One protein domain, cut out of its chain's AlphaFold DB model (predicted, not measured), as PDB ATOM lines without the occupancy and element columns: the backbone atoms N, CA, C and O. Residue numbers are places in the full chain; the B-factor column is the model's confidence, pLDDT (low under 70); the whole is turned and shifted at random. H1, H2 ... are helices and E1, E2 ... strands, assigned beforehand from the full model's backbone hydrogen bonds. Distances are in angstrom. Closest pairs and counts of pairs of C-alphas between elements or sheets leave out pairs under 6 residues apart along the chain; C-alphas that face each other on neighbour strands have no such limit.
ATOM      1  N   LYS A   4     312.857 240.505 190.526       87.50
ATOM      2  CA  LYS A   4     312.939 241.346 189.331       87.50
ATOM      3  C   LYS A   4     312.510 240.557 188.105       87.50
ATOM      4  O   LYS A   4     312.997 239.449 187.904       87.50
ATOM      5  N   PHE A   5     311.634 241.129 187.289       89.50
ATOM      6  CA  PHE A   5     311.223 240.543 186.013       89.50
ATOM      7  C   PHE A   5     311.169 241.616 184.927       89.50
ATOM      8  O   PHE A   5     310.819 242.769 185.185       89.50
ATOM      9  N   LEU A   6     311.582 241.230 183.721       91.56
ATOM     10  CA  LEU A   6     311.505 242.066 182.530       91.56
ATOM     11  C   LEU A   6     310.181 241.796 181.831       91.56
ATOM     12  O   LEU A   6     309.826 240.642 181.624       91.56
ATOM     13  N   VAL A   7     309.490 242.865 181.464       92.56
ATOM     14  CA  VAL A   7     308.202 242.819 180.769       92.56
ATOM     15  C   VAL A   7     308.205 243.823 179.630       92.56
ATOM     16  O   VAL A   7     308.994 244.769 179.618       92.56
ATOM     17  N   THR A   8     307.317 243.641 178.667       91.88
ATOM     18  CA  THR A   8     307.176 244.546 177.518       91.88
ATOM     19  C   THR A   8     305.929 245.421 177.600       91.88
ATOM     20  O   THR A   8     305.803 246.404 176.870       91.88
ATOM     21  N   SER A   9     305.017 245.113 178.527       90.69
ATOM     22  CA  SER A   9     303.779 245.858 178.740       90.69
ATOM     23  C   SER A   9     303.337 245.847 180.205       90.69
ATOM     24  O   SER A   9     303.778 245.021 181.002       90.69
ATOM     25  N   GLU A  10     302.424 246.756 180.559       89.38
ATOM     26  CA  GLU A  10     301.773 246.748 181.879       89.38
ATOM     27  C   GLU A  10     300.966 245.487 182.115       89.38
ATOM     28  O   GLU A  10     301.018 244.934 183.203       89.38
ATOM     29  N   LYS A  11     300.235 245.028 181.097       91.00
ATOM     30  CA  LYS A  11     299.383 243.849 181.219       91.00
ATOM     31  C   LYS A  11     300.213 242.619 181.580       91.00
ATOM     32  O   LYS A  11     299.864 241.884 182.492       91.00
ATOM     33  N   GLU A  12     301.360 242.465 180.922       91.88
ATOM     34  CA  GLU A  12     302.336 241.425 181.244       91.88
ATOM     35  C   GLU A  12     302.867 241.584 182.679       91.88
ATOM     36  O   GLU A  12     302.917 240.609 183.426       91.88
ATOM     37  N   ALA A  13     303.175 242.812 183.120       91.06
ATOM     38  CA  ALA A  13     303.550 243.084 184.511       91.06
ATOM     39  C   ALA A  13     302.471 242.632 185.507       91.06
ATOM     40  O   ALA A  13     302.786 241.977 186.502       91.06
ATOM     41  N   GLU A  14     301.209 242.963 185.242       91.12
ATOM     42  CA  GLU A  14     300.076 242.615 186.098       91.12
ATOM     43  C   GLU A  14     299.832 241.107 186.145       91.12
ATOM     44  O   GLU A  14     299.608 240.565 187.228       91.12
ATOM     45  N   ASP A  15     299.938 240.419 185.007       92.50
ATOM     46  CA  ASP A  15     299.808 238.964 184.923       92.50
ATOM     47  C   ASP A  15     300.933 238.259 185.701       92.50
ATOM     48  O   ASP A  15     300.664 237.356 186.499       92.50
ATOM     49  N   HIS A  16     302.181 238.723 185.566       91.25
ATOM     50  CA  HIS A  16     303.312 238.215 186.350       91.25
ATOM     51  C   HIS A  16     303.134 238.458 187.850       91.25
ATOM     52  O   HIS A  16     303.357 237.550 188.654       91.25
ATOM     53  N   LEU A  17     302.702 239.658 188.244       90.19
ATOM     54  CA  LEU A  17     302.430 239.996 189.641       90.19
ATOM     55  C   LEU A  17     301.307 239.137 190.219       90.19
ATOM     56  O   LEU A  17     301.435 238.605 191.324       90.19
ATOM     57  N   LYS A  18     300.234 238.942 189.453       90.94
ATOM     58  CA  LYS A  18     299.106 238.100 189.844       90.94
ATOM     59  C   LYS A  18     299.517 236.642 190.000       90.94
ATOM     60  O   LYS A  18     299.116 236.014 190.977       90.94
ATOM     61  N   ALA A  19     300.343 236.119 189.096       89.94
ATOM     62  CA  ALA A  19     300.884 234.767 189.194       89.94
ATOM     63  C   ALA A  19     301.833 234.612 190.396       89.94
ATOM     64  O   ALA A  19     301.736 233.629 191.132       89.94
ATOM     65  N   HIS A  20     302.708 235.594 190.634       87.75
ATOM     66  CA  HIS A  20     303.706 235.549 191.705       87.75
ATOM     67  C   HIS A  20     303.077 235.666 193.102       87.75
ATOM     68  O   HIS A  20     303.426 234.905 194.002       87.75
ATOM     69  N   PHE A  21     302.122 236.582 193.284       87.88
ATOM     70  CA  PHE A  21     301.484 236.836 194.582       87.88
ATOM     71  C   PHE A  21     300.161 236.099 194.792       87.88
ATOM     72  O   PHE A  21     299.605 236.167 195.889       87.88
ATOM     73  N   LYS A  22     299.628 235.426 193.760       88.25
ATOM     74  CA  LYS A  22     298.271 234.846 193.739       88.25
ATOM     75  C   LYS A  22     297.185 235.854 194.154       88.25
ATOM     76  O   LYS A  22     296.165 235.485 194.730       88.25
ATOM     77  N   LYS A  23     297.421 237.141 193.888       86.81
ATOM     78  CA  LYS A  23     296.562 238.274 194.260       86.81
ATOM     79  C   LYS A  23     296.551 239.299 193.142       86.81
ATOM     80  O   LYS A  23     297.570 239.501 192.489       86.81
ATOM     81  N   SER A  24     295.424 239.974 192.951       88.25
ATOM     82  CA  SER A  24     295.341 241.055 191.972       88.25
ATOM     83  C   SER A  24     296.213 242.241 192.409       88.25
ATOM     84  O   SER A  24     296.084 242.680 193.557       88.25
ATOM     85  N   PRO A  25     297.096 242.755 191.539       91.50
ATOM     86  CA  PRO A  25     297.844 243.973 191.815       91.50
ATOM     87  C   PRO A  25     296.894 245.173 191.883       91.50
ATOM     88  O   PRO A  25     296.058 245.374 191.005       91.50
ATOM     89  N   LEU A  26     297.023 245.980 192.932       92.38
ATOM     90  CA  LEU A  26     296.290 247.231 193.089       92.38
ATOM     91  C   LEU A  26     297.128 248.367 192.503       92.38
ATOM     92  O   LEU A  26     298.197 248.665 193.034       92.38
ATOM     93  N   ALA A  27     296.662 249.008 191.433       90.56
ATOM     94  CA  ALA A  27     297.347 250.164 190.860       90.56
ATOM     95  C   ALA A  27     297.411 251.310 191.885       90.56
ATOM     96  O   ALA A  27     296.389 251.804 192.354       90.56
ATOM     97  N   ALA A  28     298.629 251.714 192.239       88.50
ATOM     98  CA  ALA A  28     298.900 252.728 193.257       88.50
ATOM     99  C   ALA A  28     299.188 254.109 192.652       88.50
ATOM    100  O   ALA A  28     299.071 255.122 193.336       88.50
ATOM    101  N   GLY A  29     299.579 254.156 191.377       90.94
ATOM    102  CA  GLY A  29     299.802 255.401 190.653       90.94
ATOM    103  C   GLY A  29     300.892 255.299 189.593       90.94
ATOM    104  O   GLY A  29     301.479 254.239 189.353       90.94
ATOM    105  N   ARG A  30     301.172 256.441 188.965       92.00
ATOM    106  CA  ARG A  30     302.188 256.597 187.924       92.00
ATOM    107  C   ARG A  30     302.983 257.873 188.159       92.00
ATOM    108  O   ARG A  30     302.403 258.940 188.332       92.00
ATOM    109  N   ASP A  31     304.303 257.760 188.108       91.50
ATOM    110  CA  ASP A  31     305.199 258.906 188.098       91.50
ATOM    111  C   ASP A  31     305.359 259.431 186.666       91.50
ATOM    112  O   ASP A  31     305.759 258.707 185.751       91.50
ATOM    113  N   VAL A  32     305.026 260.703 186.461       84.69
ATOM    114  CA  VAL A  32     304.994 261.317 185.123       84.69
ATOM    115  C   VAL A  32     306.391 261.690 184.615       84.69
ATOM    116  O   VAL A  32     306.592 261.761 183.407       84.69
ATOM    117  N   LYS A  33     307.361 261.910 185.513       86.75
ATOM    118  CA  LYS A  33     308.726 262.339 185.158       86.75
ATOM    119  C   LYS A  33     309.593 261.167 184.716       86.75
ATOM    120  O   LYS A  33     310.345 261.265 183.754       86.75
ATOM    121  N   THR A  34     309.486 260.060 185.436       86.00
ATOM    122  CA  THR A  34     310.265 258.835 185.225       86.00
ATOM    123  C   THR A  34     309.514 257.804 184.388       86.00
ATOM    124  O   THR A  34     310.116 256.857 183.889       86.00
ATOM    125  N   GLY A  35     308.195 257.959 184.237       85.50
ATOM    126  CA  GLY A  35     307.333 256.957 183.615       85.50
ATOM    127  C   GLY A  35     307.140 255.707 184.477       85.50
ATOM    128  O   GLY A  35     306.599 254.720 183.979       85.50
ATOM    129  N   ALA A  36     307.579 255.735 185.741       90.56
ATOM    130  CA  ALA A  36     307.447 254.608 186.646       90.56
ATOM    131  C   ALA A  36     305.978 254.351 186.998       90.56
ATOM    132  O   ALA A  36     305.171 255.274 187.129       90.56
ATOM    133  N   ARG A  37     305.634 253.081 187.177       92.44
ATOM    134  CA  ARG A  37     304.309 252.648 187.614       92.44
ATOM    135  C   ARG A  37     304.412 251.858 188.893       92.44
ATOM    136  O   ARG A  37     305.366 251.107 189.085       92.44
ATOM    137  N   PHE A  38     303.425 252.045 189.753       93.19
ATOM    138  CA  PHE A  38     303.412 251.471 191.084       93.19
ATOM    139  C   PHE A  38     302.163 250.624 191.270       93.19
ATOM    140  O   PHE A  38     301.057 251.068 190.960       93.19
ATOM    141  N   TRP A  39     302.344 249.440 191.846       94.12
ATOM    142  CA  TRP A  39     301.259 248.583 192.306       94.12
ATOM    143  C   TRP A  39     301.530 248.092 193.725       94.12
ATOM    144  O   TRP A  39     302.679 248.007 194.160       94.12
ATOM    145  N   TYR A  40     300.463 247.710 194.422       92.31
ATOM    146  CA  TYR A  40     300.529 246.961 195.669       92.31
ATOM    147  C   TYR A  40     299.941 245.565 195.490       92.31
ATOM    148  O   TYR A  40     298.798 245.403 195.066       92.31
ATOM    149  N   CYS A  41     300.711 244.549 195.867       90.00
ATOM    150  CA  CYS A  41     300.250 243.168 195.969       90.00
ATOM    151  C   CYS A  41     300.224 242.776 197.449       90.00
ATOM    152  O   CYS A  41     301.196 242.259 197.997       90.00
ATOM    153  N   GLY A  42     299.109 243.053 198.131       85.81
ATOM    154  CA  GLY A  42     299.036 242.910 199.587       85.81
ATOM    155  C   GLY A  42     299.932 243.937 200.287       85.81
ATOM    156  O   GLY A  42     299.749 245.131 200.093       85.81
ATOM    157  N   SER A  43     300.901 243.479 201.082       86.81
ATOM    158  CA  SER A  43     301.877 244.335 201.780       86.81
ATOM    159  C   SER A  43     303.153 244.610 200.973       86.81
ATOM    160  O   SER A  43     304.085 245.220 201.494       86.81
ATOM    161  N   LYS A  44     303.221 244.140 199.721       89.44
ATOM    162  CA  LYS A  44     304.393 244.267 198.849       89.44
ATOM    163  C   LYS A  44     304.212 245.364 197.818       89.44
ATOM    164  O   LYS A  44     303.166 245.433 197.167       89.44
ATOM    165  N   ARG A  45     305.239 246.202 197.660       91.12
ATOM    166  CA  ARG A  45     305.248 247.286 196.676       91.12
ATOM    167  C   ARG A  45     305.933 246.801 195.410       91.12
ATOM    168  O   ARG A  45     307.011 246.225 195.455       91.12
ATOM    169  N   CYS A  46     305.300 247.043 194.276       92.38
ATOM    170  CA  CYS A  46     305.800 246.650 192.969       92.38
ATOM    171  C   CYS A  46     306.013 247.906 192.134       92.38
ATOM    172  O   CYS A  46     305.123 248.752 192.042       92.38
ATOM    173  N   VAL A  47     307.192 248.034 191.538       93.56
ATOM    174  CA  VAL A  47     307.588 249.209 190.765       93.56
ATOM    175  C   VAL A  47     308.029 248.767 189.381       93.56
ATOM    176  O   VAL A  47     309.006 248.037 189.260       93.56
ATOM    177  N   MET A  48     307.335 249.216 188.339       93.56
ATOM    178  CA  MET A  48     307.756 249.039 186.948       93.56
ATOM    179  C   MET A  48     308.435 250.309 186.466       93.56
ATOM    180  O   MET A  48     307.825 251.377 186.469       93.56
ATOM    181  N   MET A  49     309.678 250.188 186.021       92.56
ATOM    182  CA  MET A  49     310.444 251.285 185.441       92.56
ATOM    183  C   MET A  49     310.784 250.984 183.983       92.56
ATOM    184  O   MET A  49     311.084 249.834 183.661       92.56
ATOM    185  N   PRO A  50     310.765 251.987 183.090       90.38
ATOM    186  CA  PRO A  50     311.284 251.809 181.740       90.38
ATOM    187  C   PRO A  50     312.772 251.466 181.793       90.38
ATOM    188  O   PRO A  50     313.542 252.103 182.517       90.38
ATOM    189  N   THR A  51     313.189 250.467 181.022       88.56
ATOM    190  CA  THR A  51     314.610 250.191 180.824       88.56
ATOM    191  C   THR A  51     315.116 250.930 179.589       88.56
ATOM    192  O   THR A  51     314.351 251.394 178.742       88.56
ATOM    193  N   ARG A  52     316.442 251.039 179.463       86.06
ATOM    194  CA  ARG A  52     317.088 251.483 178.215       86.06
ATOM    195  C   ARG A  52     317.245 250.344 177.200       86.06
ATOM    196  O   ARG A  52     317.929 250.518 176.199       86.06
TER     197      ARG A  52
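Overview. This is residues 4 to 52 of the 67 residues of an uncharacterized protein of Aliivibrio fischeri (UniProt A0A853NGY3). A single helix, H1, covers one face of a small sheet of three antiparallel strands, running along them in a two-layer arrangement of helix on sheet. The last strand, E4, is the longest and runs on past its neighbour E3, and the short first strand, E1, lies near E4 rather than in the sheet. The printed part has 49 residues, with one named helix and four named strands in the order E1, H1, E2, E3, E4; the sheet has the order E2, E3, E4, and the class is mixed, helices and strands. The whole is compact, with a radius of gyration of the C-alphas of 10.3 A, and elongated in outline, spanning 30 by 19 by 16 A.

Along the chain. E1, residues 4 to 7, begins at C-alpha 4 at (312.939, 241.346, 189.331) and is 9.9 A long. H1, residues 10 to 21, is 16.1 A from first to last C-alpha and begins at C-alpha 10 at (301.773, 246.748, 181.879). E2, residues 26 to 30, is 12.2 A long. E3, residues 37 to 41, is 13.3 A long. E4, residues 44 to 52, is 25.3 A long and ends at C-alpha 52 at (317.088, 251.483, 178.215).

Arrangement. E1 pairs with no named strand; it is near E4 and apart from E2 and E3. The closest C-alphas of E1 and H1, those of Val 7 and Ala 13, are 6.0 A apart. H1 is on the sheet at a height of 9.7 A, over E3 and only just over E4, on which 3 of its C-alphas fall. On the local plane its line and that of E3 stand at 21 degrees, along the strands. The closest C-alphas of H1 and E3, those of Phe 21 and Cys 41, are 6.6 A apart. In H1 every O i to N i+4 pair is within hydrogen-bond range. E2, E3 and E4 form a meander, each strand the antiparallel neighbour of the one before, with E2 and E4 as edge strands. The hairpin of E2 and E3, at 162 degrees between directions, has N 26 and O 40 within hydrogen-bond range at 2.8 A. The hairpin of E3 and E4, at 151 degrees, has N 39 and O 46 within range at 2.9 A and N 48 and O 37 at 2.8 A.

Size, cuts and confidence. The C-alphas farthest apart, those of Lys 22 and Lys 33, are 30.6 A apart. The printed part has no cut and no long link; the link from E2 to E3 is short, the others are tight. The mean pLDDT of the printed part is 90.1, and no printed residue is under 70.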